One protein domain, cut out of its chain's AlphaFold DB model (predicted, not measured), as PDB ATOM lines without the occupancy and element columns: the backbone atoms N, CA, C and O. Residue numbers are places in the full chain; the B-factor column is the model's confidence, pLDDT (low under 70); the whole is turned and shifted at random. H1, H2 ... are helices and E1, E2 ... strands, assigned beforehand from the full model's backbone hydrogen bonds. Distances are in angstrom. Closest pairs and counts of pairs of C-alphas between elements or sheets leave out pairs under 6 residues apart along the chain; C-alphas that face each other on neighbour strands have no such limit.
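AT A GLANCE: This is residues 11 to 128 of the 192 residues of an uncharacterized protein of Eubacterium plexicaudatum ASF492 (UniProt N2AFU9). A twisted sheet of six strands curls round the long helix H3, which lies over one face. H1 covers the E1 to E3 part of that same face, and H2 packs on the opposite face, giving three layers. The printed part has 118 residues, with three named helices and six named strands in the chain order E1 E2 H1 E3 H2 E4 E5 E6 H3; the mixed sheet runs E1 E2 E3 E6 E5 E4. The class is mixed, helices and strands; the whole is compact, with a radius of gyration of the C-alphas of 14.2 A and spans of 40 by 30 by 21 A.

HOW THE PARTS SIT: Inner strands E3, residues 47 to 54, and E6, residues 100 to 107, are parallel at 16 degrees, with N 50 and O 101 2.8 A apart. E5, residues 90 to 97, is antiparallel to E6, with N 93 and O 104 2.8 A apart. Edge strand E4, residues 82 to 87, is antiparallel to E5, with N 85 and O 92 2.9 A apart; E4 E5 E6 form a meander, each strand the antiparallel neighbour of the one before. On the other side of E3, E2, residues 19 to 25, is parallel to it, with N 24 and O 49 2.9 A apart. Edge strand E1, residues 11 to 16, forms a hairpin with E2, with N 14 and O 21 2.9 A apart. H3, residues 113 to 126, is on the sheet; its closest C-alphas to E6 are those of Ala 124 and Lys 101, 6.9 A. H1, residues 28 to 37, is on the same face, over E2 at a height over the sheet of 9.2 A; the closest C-alphas are those of Asn 31 and Thr 25, 6.8 A. E2, H1 and E3 form a strand-helix-strand unit, parallel neighbours joined through a helix, with a left-handed crossover. H2, residues 57 to 65, is on the opposite face, over E6; Leu 57 and Tyr 106 have the closest C-alphas, 6.3 A. E3, H2 and E4 form a split unit, E6 and E5 between its strands, with a right-handed crossover. In H1, H2 and H3 every O i to N i+4 pair is within hydrogen-bond range.

IN THESE COORDINATES: E1 begins at C-alpha 11 (-24.393, -35.428, 11.540). E3, E5 and E6 measure 22.8 A, 23.4 A and 22.9 A from first to last C-alpha. H3 measures 19.6 A and ends at C-alpha 126 (-33.238, -38.687, -3.996).

THE WHOLE: The C-alphas of Glu 42 and Cys 75, the two farthest apart, are 41.9 A apart. The printed part has no cut. The link H2 to E4, residues 66 to 81, is long. Confidence is under 70 at residues 65 to 82, 84 and 109 to 112.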
ATOM      1  N   VAL A  11     -23.570 -36.346  12.334       95.25
ATOM      2  CA  VAL A  11     -24.393 -35.428  11.540       95.25
ATOM      3  C   VAL A  11     -23.558 -34.946  10.357       95.25
ATOM      4  O   VAL A  11     -22.415 -34.524  10.543       95.25
ATOM      5  N   LYS A  12     -24.109 -35.041   9.144       95.06
ATOM      6  CA  LYS A  12     -23.460 -34.620   7.897       95.06
ATOM      7  C   LYS A  12     -24.466 -33.923   6.993       95.06
ATOM      8  O   LYS A  12     -25.536 -34.474   6.758       95.06
ATOM      9  N   SER A  13     -24.109 -32.766   6.449       95.44
ATOM     10  CA  SER A  13     -24.838 -32.180   5.324       95.44
ATOM     11  C   SER A  13     -24.219 -32.676   4.025       95.44
ATOM     12  O   SER A  13     -23.006 -32.591   3.836       95.44
ATOM     13  N   ILE A  14     -25.052 -33.208   3.140       92.94
ATOM     14  CA  ILE A  14     -24.666 -33.648   1.802       92.94
ATOM     15  C   ILE A  14     -25.343 -32.768   0.762       92.94
ATOM     16  O   ILE A  14     -26.476 -32.324   0.964       92.94
ATOM     17  N   LYS A  15     -24.654 -32.536  -0.351       89.62
ATOM     18  CA  LYS A  15     -25.218 -31.848  -1.510       89.62
ATOM     19  C   LYS A  15     -25.554 -32.864  -2.590       89.62
ATOM     20  O   LYS A  15     -24.679 -33.602  -3.036       89.62
ATOM     21  N   VAL A  16     -26.815 -32.882  -3.001       85.62
ATOM     22  CA  VAL A  16     -27.329 -33.722  -4.083       85.62
ATOM     23  C   VAL A  16     -28.167 -32.841  -4.993       85.62
ATOM     24  O   VAL A  16     -29.198 -32.314  -4.575       85.62
ATOM     25  N   ALA A  17     -27.713 -32.656  -6.231       85.12
ATOM     26  CA  ALA A  17     -28.215 -31.584  -7.085       85.12
ATOM     27  C   ALA A  17     -28.105 -30.210  -6.386       85.12
ATOM     28  O   ALA A  17     -27.091 -29.907  -5.746       85.12
ATOM     29  N   ASP A  18     -29.161 -29.403  -6.454       84.25
ATOM     30  CA  ASP A  18     -29.270 -28.138  -5.716       84.25
ATOM     31  C   ASP A  18     -29.832 -28.336  -4.294       84.25
ATOM     32  O   ASP A  18     -30.110 -27.368  -3.586       84.25
ATOM     33  N   CYS A  19     -30.044 -29.583  -3.865       86.44
ATOM     34  CA  CYS A  19     -30.635 -29.905  -2.574       86.44
ATOM     35  C   CYS A  19     -29.549 -30.209  -1.537       86.44
ATOM     36  O   CYS A  19     -28.670 -31.047  -1.756       86.44
ATOM     37  N   ILE A  20     -29.631 -29.549  -0.381       91.69
ATOM     38  CA  ILE A  20     -28.785 -29.850   0.776       91.69
ATOM     39  C   ILE A  20     -29.597 -30.684   1.765       91.69
ATOM     40  O   ILE A  20     -30.593 -30.209   2.321       91.69
ATOM     41  N   VAL A  21     -29.155 -31.919   2.001       92.56
ATOM     42  CA  VAL A  21     -29.811 -32.880   2.895       92.56
ATOM     43  C   VAL A  21     -28.929 -33.109   4.116       92.56
ATOM     44  O   VAL A  21     -27.761 -33.461   3.989       92.56
ATOM     45  N   GLU A  22     -29.473 -32.942   5.319       95.12
ATOM     46  CA  GLU A  22     -28.767 -33.303   6.550       95.12
ATOM     47  C   GLU A  22     -29.081 -34.752   6.915       95.12
ATOM     48  O   GLU A  22     -30.232 -35.116   7.161       95.12
ATOM     49  N   ILE A  23     -28.048 -35.583   6.989       94.31
ATOM     50  CA  ILE A  23     -28.146 -36.963   7.439       94.31
ATOM     51  C   ILE A  23     -27.662 -37.053   8.882       94.31
ATOM     52  O   ILE A  23     -26.540 -36.658   9.205       94.31
ATOM     53  N   ARG A  24     -28.502 -37.601   9.760       94.94
ATOM     54  CA  ARG A  24     -28.189 -37.837  11.174       94.94
ATOM     55  C   ARG A  24     -28.223 -39.324  11.453       94.94
ATOM     56  O   ARG A  24     -29.225 -39.973  11.164       94.94
ATOM     57  N   THR A  25     -27.165 -39.878  12.034       93.31
ATOM     58  CA  THR A  25     -27.112 -41.311  12.340       93.31
ATOM     59  C   THR A  25     -26.351 -41.626  13.619       93.31
ATOM     60  O   THR A  25     -25.444 -40.906  14.031       93.31
ATOM     61  N   ASN A  26     -26.728 -42.723  14.272       91.94
ATOM     62  CA  ASN A  26     -25.953 -43.330  15.355       91.94
ATOM     63  C   ASN A  26     -25.116 -44.536  14.880       91.94
ATOM     64  O   ASN A  26     -24.371 -45.112  15.670       91.94
ATOM     65  N   SER A  27     -25.217 -44.911  13.600       89.75
ATOM     66  CA  SER A  27     -24.504 -46.046  13.017       89.75
ATOM     67  C   SER A  27     -23.209 -45.609  12.333       89.75
ATOM     68  O   SER A  27     -23.232 -44.826  11.382       89.75
ATOM     69  N   ILE A  28     -22.082 -46.178  12.769       91.19
ATOM     70  CA  ILE A  28     -20.764 -45.893  12.188       91.19
ATOM     71  C   ILE A  28     -20.649 -46.361  10.731       91.19
ATOM     72  O   ILE A  28     -20.087 -45.647   9.908       91.19
ATOM     73  N   SER A  29     -21.235 -47.514  10.383       89.38
ATOM     74  CA  SER A  29     -21.197 -48.036   9.009       89.38
ATOM     75  C   SER A  29     -21.909 -47.103   8.035       89.38
ATOM     76  O   SER A  29     -21.403 -46.830   6.952       89.38
ATOM     77  N   ILE A  30     -23.038 -46.537   8.464       89.62
ATOM     78  CA  ILE A  30     -23.823 -45.595   7.666       89.62
ATOM     79  C   ILE A  30     -23.078 -44.269   7.523       89.62
ATOM     80  O   ILE A  30     -23.009 -43.732   6.424       89.62
ATOM     81  N   ASN A  31     -22.466 -43.759   8.596       93.38
ATOM     82  CA  ASN A  31     -21.621 -42.567   8.504       93.38
ATOM     83  C   ASN A  31     -20.456 -42.758   7.516       93.38
ATOM     84  O   ASN A  31     -20.175 -41.865   6.715       93.38
ATOM     85  N   ASN A  32     -19.799 -43.919   7.551       92.38
ATOM     86  CA  ASN A  32     -18.710 -44.238   6.628       92.38
ATOM     87  C   ASN A  32     -19.212 -44.307   5.182       92.38
ATOM     88  O   ASN A  32     -18.592 -43.716   4.304       92.38
ATOM     89  N   TYR A  33     -20.357 -44.957   4.948       89.62
ATOM     90  CA  TYR A  33     -20.997 -45.000   3.634       89.62
ATOM     91  C   TYR A  33     -21.323 -43.593   3.112       89.62
ATOM     92  O   TYR A  33     -20.953 -43.266   1.989       89.62
ATOM     93  N   ILE A  34     -21.931 -42.730   3.934       91.12
ATOM     94  CA  ILE A  34     -22.248 -41.343   3.554       91.12
ATOM     95  C   ILE A  34     -20.975 -40.578   3.183       91.12
ATOM     96  O   ILE A  34     -20.937 -39.892   2.173       91.12
ATOM     97  N   THR A  35     -19.920 -40.718   3.987       91.69
ATOM     98  CA  THR A  35     -18.647 -40.015   3.762       91.69
ATOM     99  C   THR A  35     -17.950 -40.482   2.484       91.69
ATOM    100  O   THR A  35     -17.293 -39.683   1.827       91.69
ATOM    101  N   ALA A  36     -18.075 -41.765   2.141       88.50
ATOM    102  CA  ALA A  36     -17.435 -42.340   0.964       88.50
ATOM    103  C   ALA A  36     -18.190 -42.050  -0.339       88.50
ATOM    104  O   ALA A  36     -17.554 -41.978  -1.384       88.50
ATOM    105  N   ASN A  37     -19.517 -41.904  -0.277       84.31
ATOM    106  CA  ASN A  37     -20.365 -41.852  -1.469       84.31
ATOM    107  C   ASN A  37     -21.049 -40.505  -1.687       84.31
ATOM    108  O   ASN A  37     -21.693 -40.348  -2.700       84.31
ATOM    109  N   TYR A  38     -20.966 -39.533  -0.778       87.81
ATOM    110  CA  TYR A  38     -21.641 -38.249  -0.975       87.81
ATOM    111  C   TYR A  38     -20.694 -37.073  -0.786       87.81
ATOM    112  O   TYR A  38     -19.815 -37.074   0.078       87.81
ATOM    113  N   MET A  39     -20.934 -36.011  -1.557       89.06
ATOM    114  CA  MET A  39     -20.233 -34.745  -1.385       89.06
ATOM    115  C   MET A  39     -20.710 -34.049  -0.105       89.06
ATOM    116  O   MET A  39     -21.824 -33.519  -0.039       89.06
ATOM    117  N   ILE A  40     -19.851 -34.048   0.914       93.06
ATOM    118  CA  ILE A  40     -20.098 -33.355   2.181       93.06
ATOM    119  C   ILE A  40     -19.967 -31.840   1.980       93.06
ATOM    120  O   ILE A  40     -19.041 -31.372   1.319       93.06
ATOM    121  N   CYS A  41     -20.867 -31.070   2.585       91.75
ATOM    122  CA  CYS A  41     -20.844 -29.608   2.565       91.75
ATOM    123  C   CYS A  41     -21.184 -29.024   3.946       91.75
ATOM    124  O   CYS A  41     -21.648 -29.737   4.836       91.75
ATOM    125  N   GLU A  42     -20.955 -27.723   4.128       91.25
ATOM    126  CA  GLU A  42     -21.276 -26.987   5.367       91.25
ATOM    127  C   GLU A  42     -22.530 -26.107   5.229       91.25
ATOM    128  O   GLU A  42     -22.890 -25.353   6.132       91.25
ATOM    129  N   GLU A  43     -23.216 -26.199   4.089       91.25
ATOM    130  CA  GLU A  43     -24.413 -25.416   3.808       91.25
ATOM    131  C   GLU A  43     -25.598 -25.837   4.700       91.25
ATOM    132  O   GLU A  43     -25.696 -26.967   5.196       91.25
ATOM    133  N   LYS A  44     -26.537 -24.906   4.903       91.00
ATOM    134  CA  LYS A  44     -27.745 -25.157   5.693       91.00
ATOM    135  C   LYS A  44     -28.671 -26.116   4.942       91.00
ATOM    136  O   LYS A  44     -29.169 -25.784   3.870       91.00
ATOM    137  N   ALA A  45     -28.966 -27.260   5.552       90.19
ATOM    138  CA  ALA A  45     -29.864 -28.245   4.963       90.19
ATOM    139  C   ALA A  45     -31.324 -27.776   4.878       90.19
ATOM    140  O   ALA A  45     -31.852 -27.140   5.798       90.19
ATOM    141  N   LEU A  46     -31.977 -28.152   3.778       88.00
ATOM    142  CA  LEU A  46     -33.394 -27.898   3.499       88.00
ATOM    143  C   LEU A  46     -34.295 -29.009   4.049       88.00
ATOM    144  O   LEU A  46     -35.448 -28.766   4.409       88.00
ATOM    145  N   CYS A  47     -33.765 -30.225   4.134       89.25
ATOM    146  CA  CYS A  47     -34.463 -31.417   4.598       89.25
ATOM    147  C   CYS A  47     -33.530 -32.308   5.423       89.25
ATOM    148  O   CYS A  47     -32.312 -32.104   5.461       89.25
ATOM    149  N   ARG A  48     -34.113 -33.288   6.123       92.50
ATOM    150  CA  ARG A  48     -33.362 -34.178   7.017       92.50
ATOM    151  C   ARG A  48     -33.707 -35.641   6.807       92.50
ATOM    152  O   ARG A  48     -34.880 -35.997   6.679       92.50
ATOM    153  N   VAL A  49     -32.693 -36.495   6.884       91.88
ATOM    154  CA  VAL A  49     -32.849 -37.944   7.029       91.88
ATOM    155  C   VAL A  49     -32.237 -38.368   8.357       91.88
ATOM    156  O   VAL A  49     -31.043 -38.217   8.598       91.88
ATOM    157  N   ASN A  50     -33.066 -38.921   9.230       91.00
ATOM    158  CA  ASN A  50     -32.671 -39.445  10.525       91.00
ATOM    159  C   ASN A  50     -32.606 -40.967  10.445       91.00
ATOM    160  O   ASN A  50     -33.608 -41.610  10.150       91.00
ATOM    161  N   ILE A  51     -31.457 -41.555  10.747       90.88
ATOM    162  CA  ILE A  51     -31.236 -42.994  10.645       90.88
ATOM    163  C   ILE A  51     -30.824 -43.526  12.009       90.88
ATOM    164  O   ILE A  51     -29.809 -43.119  12.568       90.88
ATOM    165  N   ILE A  52     -31.624 -44.418  12.579       90.00
ATOM    166  CA  ILE A  52     -31.448 -44.871  13.956       90.00
ATOM    167  C   ILE A  52     -31.334 -46.389  13.967       90.00
ATOM    168  O   ILE A  52     -32.309 -47.106  13.733       90.00
ATOM    169  N   LYS A  53     -30.134 -46.867  14.294       88.75
ATOM    170  CA  LYS A  53     -29.883 -48.255  14.665       88.75
ATOM    171  C   LYS A  53     -30.356 -48.485  16.094       88.75
ATOM    172  O   LYS A  53     -29.911 -47.799  17.015       88.75
ATOM    173  N   CYS A  54     -31.218 -49.471  16.277       86.94
ATOM    174  CA  CYS A  54     -31.648 -49.963  17.579       86.94
ATOM    175  C   CYS A  54     -30.796 -51.178  17.972       86.94
ATOM    176  O   CYS A  54     -30.412 -51.967  17.107       86.94
ATOM    177  N   ILE A  55     -30.486 -51.318  19.265       85.62
ATOM    178  CA  ILE A  55     -29.689 -52.442  19.788       85.62
ATOM    179  C   ILE A  55     -30.586 -53.638  20.094       85.62
ATOM    180  O   ILE A  55     -30.140 -54.772  19.986       85.62
ATOM    181  N   THR A  56     -31.845 -53.389  20.456       85.19
ATOM    182  CA  THR A  56     -32.837 -54.430  20.724       85.19
ATOM    183  C   THR A  56     -34.162 -54.129  20.030       85.19
ATOM    184  O   THR A  56     -34.498 -52.973  19.749       85.19
ATOM    185  N   LEU A  57     -34.973 -55.170  19.832       81.38
ATOM    186  CA  LEU A  57     -36.348 -55.027  19.349       81.38
ATOM    187  C   LEU A  57     -37.207 -54.150  20.282       81.38
ATOM    188  O   LEU A  57     -38.058 -53.385  19.828       81.38
ATOM    189  N   ASN A  58     -36.954 -54.213  21.592       82.62
ATOM    190  CA  ASN A  58     -37.645 -53.381  22.577       82.62
ATOM    191  C   ASN A  58     -37.344 -51.889  22.390       82.62
ATOM    192  O   ASN A  58     -38.243 -51.065  22.566       82.62
ATOM    193  N   ASP A  59     -36.113 -51.532  22.017       83.00
ATOM    194  CA  ASP A  59     -35.744 -50.140  21.733       83.00
ATOM    195  C   ASP A  59     -36.490 -49.619  20.506       83.00
ATOM    196  O   ASP A  59     -37.055 -48.523  20.542       83.00
ATOM    197  N   LEU A  60     -36.576 -50.445  19.457       83.62
ATOM    198  CA  LEU A  60     -37.343 -50.125  18.258       83.62
ATOM    199  C   LEU A  60     -38.819 -49.877  18.603       83.62
ATOM    200  O   LEU A  60     -39.367 -48.829  18.262       83.62
ATOM    201  N   PHE A  61     -39.465 -50.790  19.336       79.50
ATOM    202  CA  PHE A  61     -40.876 -50.635  19.698       79.50
ATOM    203  C   PHE A  61     -41.154 -49.411  20.574       79.50
ATOM    204  O   PHE A  61     -42.193 -48.770  20.394       79.50
ATOM    205  N   LYS A  62     -40.248 -49.056  21.495       79.81
ATOM    206  CA  LYS A  62     -40.364 -47.824  22.292       79.81
ATOM    207  C   LYS A  62     -40.368 -46.587  21.396       79.81
ATOM    208  O   LYS A  62     -41.242 -45.738  21.541       79.81
ATOM    209  N   LEU A  63     -39.429 -46.493  20.454       77.56
ATOM    210  CA  LEU A  63     -39.313 -45.333  19.565       77.56
ATOM    211  C   LEU A  63     -40.544 -45.146  18.681       77.56
ATOM    212  O   LEU A  63     -40.984 -44.014  18.464       77.56
ATOM    213  N   VAL A  64     -41.110 -46.253  18.205       74.00
ATOM    214  CA  VAL A  64     -42.269 -46.207  17.319       74.00
ATOM    215  C   VAL A  64     -43.546 -45.842  18.078       74.00
ATOM    216  O   VAL A  64     -44.230 -44.898  17.684       74.00
ATOM    217  N   LYS A  65     -43.838 -46.516  19.199       67.88
ATOM    218  CA  LYS A  65     -45.058 -46.271  19.992       67.88
ATOM    219  C   LYS A  65     -45.135 -44.856  20.563       67.88
ATOM    220  O   LYS A  65     -46.226 -44.314  20.687       67.88
ATOM    221  N   CYS A  66     -43.998 -44.256  20.915       57.19
ATOM    222  CA  CYS A  66     -43.976 -42.927  21.522       57.19
ATOM    223  C   CYS A  66     -44.326 -41.792  20.548       57.19
ATOM    224  O   CYS A  66     -44.613 -40.688  21.002       57.19
ATOM    225  N   ASN A  67     -44.292 -42.029  19.232       58.31
ATOM    226  CA  ASN A  67     -44.433 -40.965  18.236       58.31
ATOM    227  C   ASN A  67     -45.481 -41.247  17.150       58.31
ATOM    228  O   ASN A  67     -45.893 -40.303  16.471       58.31
ATOM    229  N   PHE A  68     -45.921 -42.502  16.989       56.47
ATOM    230  CA  PHE A  68     -46.846 -42.922  15.936       56.47
ATOM    231  C   PHE A  68     -47.721 -44.094  16.420       56.47
ATOM    232  O   PHE A  68     -47.230 -45.032  17.048       56.47
ATOM    233  N   ASN A  69     -49.025 -44.061  16.122       48.94
ATOM    234  CA  ASN A  69     -49.916 -45.193  16.387       48.94
ATOM    235  C   ASN A  69     -49.529 -46.349  15.459       48.94
ATOM    236  O   ASN A  69     -49.829 -46.294  14.268       48.94
ATOM    237  N   LEU A  70     -48.866 -47.379  15.989       48.84
ATOM    238  CA  LEU A  70     -48.483 -48.554  15.211       48.84
ATOM    239  C   LEU A  70     -49.118 -49.835  15.754       48.84
ATOM    240  O   LEU A  70     -48.905 -50.210  16.907       48.84
ATOM    241  N   SER A  71     -49.818 -50.539  14.867       47.62
ATOM    242  CA  SER A  71     -50.113 -51.964  14.990       47.62
ATOM    243  C   SER A  71     -49.168 -52.715  14.048       47.62
ATOM    244  O   SER A  71     -49.188 -52.481  12.842       47.62
ATOM    245  N   VAL A  72     -48.278 -53.537  14.611       46.84
ATOM    246  CA  VAL A  72     -47.327 -54.358  13.847       46.84
ATOM    247  C   VAL A  72     -47.988 -55.696  13.584       46.84
ATOM    248  O   VAL A  72     -48.000 -56.557  14.459       46.84
ATOM    249  N   ASP A  73     -48.547 -55.845  12.390       47.34
ATOM    250  CA  ASP A  73     -48.992 -57.132  11.870       47.34
ATOM    251  C   ASP A  73     -47.946 -57.608  10.858       47.34
ATOM    252  O   ASP A  73     -47.488 -56.825  10.025       47.34
ATOM    253  N   PHE A  74     -47.524 -58.872  10.926       53.56
ATOM    254  CA  PHE A  74     -46.434 -59.411  10.093       53.56
ATOM    255  C   PHE A  74     -46.825 -59.642   8.616       53.56
ATOM    256  O   PHE A  74     -46.130 -60.369   7.909       53.56
ATOM    257  N   CYS A  75     -47.902 -59.007   8.150       49.09
ATOM    258  CA  CYS A  75     -48.354 -58.996   6.763       49.09
ATOM    259  C   CYS A  75     -48.570 -57.544   6.319       49.09
ATOM    260  O   CYS A  75     -49.381 -56.824   6.903       49.09
ATOM    261  N   ASP A  76     -47.804 -57.143   5.304       53.97
ATOM    262  CA  ASP A  76     -47.599 -55.778   4.814       53.97
ATOM    263  C   ASP A  76     -48.866 -54.903   4.813       53.97
ATOM    264  O   ASP A  76     -49.746 -55.027   3.960       53.97
ATOM    265  N   LYS A  77     -48.930 -53.946   5.745       49.28
ATOM    266  CA  LYS A  77     -49.825 -52.788   5.639       49.28
ATOM    267  C   LYS A  77     -48.993 -51.541   5.386       49.28
ATOM    268  O   LYS A  77     -48.396 -50.970   6.295       49.28
ATOM    269  N   VAL A  78     -48.972 -51.146   4.117       50.41
ATOM    270  CA  VAL A  78     -48.378 -49.905   3.617       50.41
ATOM    271  C   VAL A  78     -49.343 -48.755   3.900       50.41
ATOM    272  O   VAL A  78     -50.521 -48.831   3.554       50.41
ATOM    273  N   THR A  79     -48.853 -47.677   4.509       52.47
ATOM    274  CA  THR A  79     -49.559 -46.388   4.538       52.47
ATOM    275  C   THR A  79     -48.602 -45.304   4.061       52.47
ATOM    276  O   THR A  79     -47.396 -45.408   4.255       52.47
ATOM    277  N   GLU A  80     -49.114 -44.256   3.426       52.81
ATOM    278  CA  GLU A  80     -48.301 -43.280   2.676       52.81
ATOM    279  C   GLU A  80     -47.219 -42.560   3.509       52.81
ATOM    280  O   GLU A  80     -46.244 -42.055   2.960       52.81
ATOM    281  N   ASN A  81     -47.336 -42.568   4.843       62.09
ATOM    282  CA  ASN A  81     -46.381 -41.941   5.763       62.09
ATOM    283  C   ASN A  81     -45.536 -42.941   6.567       62.09
ATOM    284  O   ASN A  81     -44.693 -42.522   7.365       62.09
ATOM    285  N   PHE A  82     -45.781 -44.242   6.405       64.12
ATOM    286  CA  PHE A  82     -45.217 -45.293   7.241       64.12
ATOM    287  C   PHE A  82     -45.122 -46.622   6.477       64.12
ATOM    288  O   PHE A  82     -46.132 -47.200   6.066       64.12
ATOM    289  N   GLU A  83     -43.903 -47.138   6.355       71.19
ATOM    290  CA  GLU A  83     -43.604 -48.453   5.789       71.19
ATOM    291  C   GLU A  83     -42.813 -49.257   6.824       71.19
ATOM    292  O   GLU A  83     -41.760 -48.819   7.281       71.19
ATOM    293  N   CYS A  84     -43.318 -50.424   7.223       69.88
ATOM    294  CA  CYS A  84     -42.623 -51.339   8.124       69.88
ATOM    295  C   CYS A  84     -42.514 -52.701   7.466       69.88
ATOM    296  O   CYS A  84     -43.523 -53.275   7.064       69.88
ATOM    297  N   ARG A  85     -41.296 -53.232   7.418       74.44
ATOM    298  CA  ARG A  85     -41.000 -54.523   6.813       74.44
ATOM    299  C   ARG A  85     -40.186 -55.374   7.776       74.44
ATOM    300  O   ARG A  85     -39.129 -54.947   8.249       74.44
ATOM    301  N   ARG A  86     -40.669 -56.587   8.054       73.56
ATOM    302  CA  ARG A  86     -39.863 -57.625   8.704       73.56
ATOM    303  C   ARG A  86     -39.053 -58.351   7.640       73.56
ATOM    304  O   ARG A  86     -39.598 -58.760   6.619       73.56
ATOM    305  N   ILE A  87     -37.767 -58.533   7.901       73.88
ATOM    306  CA  ILE A  87     -36.862 -59.308   7.054       73.88
ATOM    307  C   ILE A  87     -36.160 -60.297   7.973       73.88
ATOM    308  O   ILE A  87     -35.303 -59.899   8.754       73.88
ATOM    309  N   GLU A  88     -36.567 -61.566   7.927       77.31
ATOM    310  CA  GLU A  88     -36.048 -62.621   8.808       77.31
ATOM    311  C   GLU A  88     -36.124 -62.225  10.302       77.31
ATOM    312  O   GLU A  88     -37.218 -62.124  10.877       77.31
ATOM    313  N   ASN A  89     -34.962 -61.968  10.914       77.94
ATOM    314  CA  ASN A  89     -34.775 -61.568  12.311       77.94
ATOM    315  C   ASN A  89     -34.592 -60.048  12.481       77.94
ATOM    316  O   ASN A  89     -34.185 -59.578  13.542       77.94
ATOM    317  N   SER A  90     -34.885 -59.273  11.439       81.81
ATOM    318  CA  SER A  90     -34.711 -57.825  11.397       81.81
ATOM    319  C   SER A  90     -36.010 -57.078  11.128       81.81
ATOM    320  O   SER A  90     -36.965 -57.610  10.556       81.81
ATOM    321  N   PHE A  91     -36.013 -55.798  11.490       81.25
ATOM    322  CA  PHE A  91     -37.099 -54.865  11.214       81.25
ATOM    323  C   PHE A  91     -36.538 -53.587  10.600       81.25
ATOM    324  O   PHE A  91     -35.617 -52.991  11.162       81.25
ATOM    325  N   LEU A  92     -37.134 -53.150   9.490       84.50
ATOM    326  CA  LEU A  92     -36.942 -51.818   8.928       84.50
ATOM    327  C   LEU A  92     -38.254 -51.042   9.008       84.50
ATOM    328  O   LEU A  92     -39.304 -51.551   8.622       84.50
ATOM    329  N   ILE A  93     -38.178 -49.798   9.468       82.94
ATOM    330  CA  ILE A  93     -39.302 -48.873   9.508       82.94
ATOM    331  C   ILE A  93     -38.885 -47.558   8.862       82.94
ATOM    332  O   ILE A  93     -37.918 -46.925   9.287       82.94
ATOM    333  N   ARG A  94     -39.650 -47.119   7.870       83.44
ATOM    334  CA  ARG A  94     -39.513 -45.827   7.211       83.44
ATOM    335  C   ARG A  94     -40.712 -44.948   7.545       83.44
ATOM    336  O   ARG A  94     -41.854 -45.370   7.401       83.44
ATOM    337  N   ILE A  95     -40.446 -43.714   7.961       80.25
ATOM    338  CA  ILE A  95     -41.468 -42.723   8.320       80.25
ATOM    339  C   ILE A  95     -41.176 -41.418   7.587       80.25
ATOM    340  O   ILE A  95     -40.024 -40.982   7.545       80.25
ATOM    341  N   VAL A  96     -42.203 -40.780   7.030       78.44
ATOM    342  CA  VAL A  96     -42.087 -39.488   6.338       78.44
ATOM    343  C   VAL A  96     -42.969 -38.455   7.034       78.44
ATOM    344  O   VAL A  96     -44.149 -38.702   7.271       78.44
ATOM    345  N   LYS A  97     -42.401 -37.297   7.400       74.38
ATOM    346  CA  LYS A  97     -43.128 -36.202   8.059       74.38
ATOM    347  C   LYS A  97     -42.413 -34.863   7.887       74.38
ATOM    348  O   LYS A  97     -41.260 -34.753   8.269       74.38
ATOM    349  N   ASN A  98     -43.111 -33.819   7.434       75.69
ATOM    350  CA  ASN A  98     -42.642 -32.420   7.474       75.69
ATOM    351  C   ASN A  98     -41.186 -32.214   6.992       75.69
ATOM    352  O   ASN A  98     -40.360 -31.702   7.741       75.69
ATOM    353  N   ASN A  99     -40.862 -32.630   5.762       79.62
ATOM    354  CA  ASN A  99     -39.501 -32.587   5.187       79.62
ATOM    355  C   ASN A  99     -38.436 -33.392   5.956       79.62
ATOM    356  O   ASN A  99     -37.238 -33.265   5.695       79.62
ATOM    357  N   GLU A 100     -38.862 -34.252   6.874       85.12
ATOM    358  CA  GLU A 100     -38.010 -35.176   7.601       85.12
ATOM    359  C   GLU A 100     -38.391 -36.614   7.257       85.12
ATOM    360  O   GLU A 100     -39.565 -36.992   7.183       85.12
ATOM    361  N   LYS A 101     -37.368 -37.436   7.043       87.75
ATOM    362  CA  LYS A 101     -37.508 -38.878   6.860       87.75
ATOM    363  C   LYS A 101     -36.791 -39.580   7.996       87.75
ATOM    364  O   LYS A 101     -35.713 -39.161   8.406       87.75
ATOM    365  N   TYR A 102     -37.397 -40.635   8.515       87.31
ATOM    366  CA  TYR A 102     -36.836 -41.450   9.581       87.31
ATOM    367  C   TYR A 102     -36.695 -42.878   9.078       87.31
ATOM    368  O   TYR A 102     -37.654 -43.443   8.558       87.31
ATOM    369  N   ILE A 103     -35.507 -43.448   9.243       89.12
ATOM    370  CA  ILE A 103     -35.191 -44.842   8.955       89.12
ATOM    371  C   ILE A 103     -34.793 -45.472  10.287       89.12
ATOM    372  O   ILE A 103     -33.722 -45.193  10.825       89.12
ATOM    373  N   LEU A 104     -35.676 -46.283  10.854       87.94
ATOM    374  CA  LEU A 104     -35.423 -47.025  12.085       87.94
ATOM    375  C   LEU A 104     -35.141 -48.468  11.710       87.94
ATOM    376  O   LEU A 104     -35.906 -49.067  10.955       87.94
ATOM    377  N   PHE A 105     -34.072 -49.034  12.250       88.81
ATOM    378  CA  PHE A 105     -33.767 -50.429  11.988       88.81
ATOM    379  C   PHE A 105     -33.222 -51.137  13.217       88.81
ATOM    380  O   PHE A 105     -32.485 -50.566  14.023       88.81
ATOM    381  N   TYR A 106     -33.588 -52.405  13.336       86.50
ATOM    382  CA  TYR A 106     -33.020 -53.344  14.289       86.50
ATOM    383  C   TYR A 106     -32.589 -54.583  13.516       86.50
ATOM    384  O   TYR A 106     -33.375 -55.126  12.739       86.50
ATOM    385  N   ASN A 107     -31.343 -54.998  13.735       81.94
ATOM    386  CA  ASN A 107     -30.803 -56.217  13.166       81.94
ATOM    387  C   ASN A 107     -30.229 -57.103  14.273       81.94
ATOM    388  O   ASN A 107     -29.237 -56.722  14.897       81.94
ATOM    389  N   ASP A 108     -30.842 -58.266  14.475       78.06
ATOM    390  CA  ASP A 108     -30.409 -59.269  15.450       78.06
ATOM    391  C   ASP A 108     -29.326 -60.221  14.897       78.06
ATOM    392  O   ASP A 108     -28.599 -60.853  15.656       78.06
ATOM    393  N   VAL A 109     -29.170 -60.308  13.569       63.72
ATOM    394  CA  VAL A 109     -28.202 -61.191  12.892       63.72
ATOM    395  C   VAL A 109     -27.649 -60.466  11.669       63.72
ATOM    396  O   VAL A 109     -28.421 -60.134  10.787       63.72
ATOM    397  N   GLN A 110     -26.332 -60.241  11.584       61.44
ATOM    398  CA  GLN A 110     -25.623 -59.382  10.600       61.44
ATOM    399  C   GLN A 110     -25.853 -59.643   9.081       61.44
ATOM    400  O   GLN A 110     -25.049 -59.198   8.271       61.44
ATOM    401  N   ASN A 111     -26.925 -60.315   8.663       58.19
ATOM    402  CA  ASN A 111     -27.408 -60.382   7.286       58.19
ATOM    403  C   ASN A 111     -27.680 -58.986   6.685       58.19
ATOM    404  O   ASN A 111     -27.809 -57.986   7.401       58.19
ATOM    405  N   ASP A 112     -27.802 -58.966   5.352       67.19
ATOM    406  CA  ASP A 112     -27.755 -57.824   4.419       67.19
ATOM    407  C   ASP A 112     -28.881 -56.771   4.521       67.19
ATOM    408  O   ASP A 112     -29.206 -56.060   3.572       67.19
ATOM    409  N   ILE A 113     -29.454 -56.553   5.707       77.38
ATOM    410  CA  ILE A 113     -30.274 -55.354   5.953       77.38
ATOM    411  C   ILE A 113     -29.471 -54.062   5.751       77.38
ATOM    412  O   ILE A 113     -30.058 -53.006   5.549       77.38
ATOM    413  N   ILE A 114     -28.138 -54.127   5.808       75.69
ATOM    414  CA  ILE A 114     -27.266 -52.975   5.581       75.69
ATOM    415  C   ILE A 114     -27.417 -52.458   4.148       75.69
ATOM    416  O   ILE A 114     -27.661 -51.266   3.977       75.69
ATOM    417  N   GLU A 115     -27.325 -53.335   3.145       77.75
ATOM    418  CA  GLU A 115     -27.499 -52.950   1.741       77.75
ATOM    419  C   GLU A 115     -28.897 -52.370   1.514       77.75
ATOM    420  O   GLU A 115     -29.042 -51.283   0.958       77.75
ATOM    421  N   PHE A 116     -29.924 -53.017   2.069       79.19
ATOM    422  CA  PHE A 116     -31.289 -52.501   1.997       79.19
ATOM    423  C   PHE A 116     -31.432 -51.117   2.653       79.19
ATOM    424  O   PHE A 116     -32.083 -50.232   2.100       79.19
ATOM    425  N   VAL A 117     -30.795 -50.887   3.805       84.00
ATOM    426  CA  VAL A 117     -30.767 -49.570   4.462       84.00
ATOM    427  C   VAL A 117     -30.058 -48.534   3.592       84.00
ATOM    428  O   VAL A 117     -30.517 -47.394   3.554       84.00
ATOM    429  N   TYR A 118     -28.988 -48.897   2.879       85.94
ATOM    430  CA  TYR A 118     -28.323 -47.994   1.935       85.94
ATOM    431  C   TYR A 118     -29.237 -47.630   0.765       85.94
ATOM    432  O   TYR A 118     -29.397 -46.444   0.486       85.94
ATOM    433  N   SER A 119     -29.933 -48.600   0.166       79.94
ATOM    434  CA  SER A 119     -30.908 -48.320  -0.897       79.94
ATOM    435  C   SER A 119     -32.062 -47.438  -0.408       79.94
ATOM    436  O   SER A 119     -32.506 -46.532  -1.111       79.94
ATOM    437  N   VAL A 120     -32.555 -47.660   0.816       83.12
ATOM    438  CA  VAL A 120     -33.629 -46.837   1.399       83.12
ATOM    439  C   VAL A 120     -33.134 -45.434   1.748       83.12
ATOM    440  O   VAL A 120     -33.882 -44.469   1.581       83.12
ATOM    441  N   LEU A 121     -31.888 -45.296   2.207       86.44
ATOM    442  CA  LEU A 121     -31.237 -44.003   2.416       86.44
ATOM    443  C   LEU A 121     -31.138 -43.231   1.102       86.44
ATOM    444  O   LEU A 121     -31.582 -42.086   1.039       86.44
ATOM    445  N   GLU A 122     -30.603 -43.860   0.064       85.94
ATOM    446  CA  GLU A 122     -30.459 -43.265  -1.259       85.94
ATOM    447  C   GLU A 122     -31.818 -42.830  -1.808       85.94
ATOM    448  O   GLU A 122     -32.015 -41.660  -2.128       85.94
ATOM    449  N   PHE A 123     -32.820 -43.713  -1.768       84.06
ATOM    450  CA  PHE A 123     -34.187 -43.363  -2.134       84.06
ATOM    451  C   PHE A 123     -34.727 -42.173  -1.322       84.06
ATOM    452  O   PHE A 123     -35.369 -41.274  -1.872       84.06
ATOM    453  N   ALA A 124     -34.489 -42.138  -0.007       86.38
ATOM    454  CA  ALA A 124     -34.944 -41.055   0.864       86.38
ATOM    455  C   ALA A 124     -34.295 -39.711   0.505       86.38
ATOM    456  O   ALA A 124     -34.990 -38.694   0.515       86.38
ATOM    457  N   VAL A 125     -33.004 -39.714   0.174       87.06
ATOM    458  CA  VAL A 125     -32.250 -38.541  -0.284       87.06
ATOM    459  C   VAL A 125     -32.751 -38.080  -1.651       87.06
ATOM    460  O   VAL A 125     -33.146 -36.924  -1.794       87.06
ATOM    461  N   LEU A 126     -32.824 -38.988  -2.625       85.88
ATOM    462  CA  LEU A 126     -33.238 -38.687  -3.996       85.88
ATOM    463  C   LEU A 126     -34.674 -38.160  -4.066       85.88
ATOM    464  O   LEU A 126     -34.966 -37.244  -4.822       85.88
ATOM    465  N   SER A 127     -35.573 -38.652  -3.215       84.12
ATOM    466  CA  SER A 127     -36.957 -38.158  -3.151       84.12
ATOM    467  C   SER A 127     -37.118 -36.805  -2.437       84.12
ATOM    468  O   SER A 127     -38.232 -36.438  -2.070       84.12
ATOM    469  N   PHE A 128     -36.030 -36.079  -2.166       87.12
ATOM    470  CA  PHE A 128     -36.067 -34.643  -1.859       87.12
ATOM    471  C   PHE A 128     -35.637 -33.768  -3.038       87.12
ATOM    472  O   PHE A 128     -35.692 -32.543  -2.935       87.12
TER     473      PHE A 128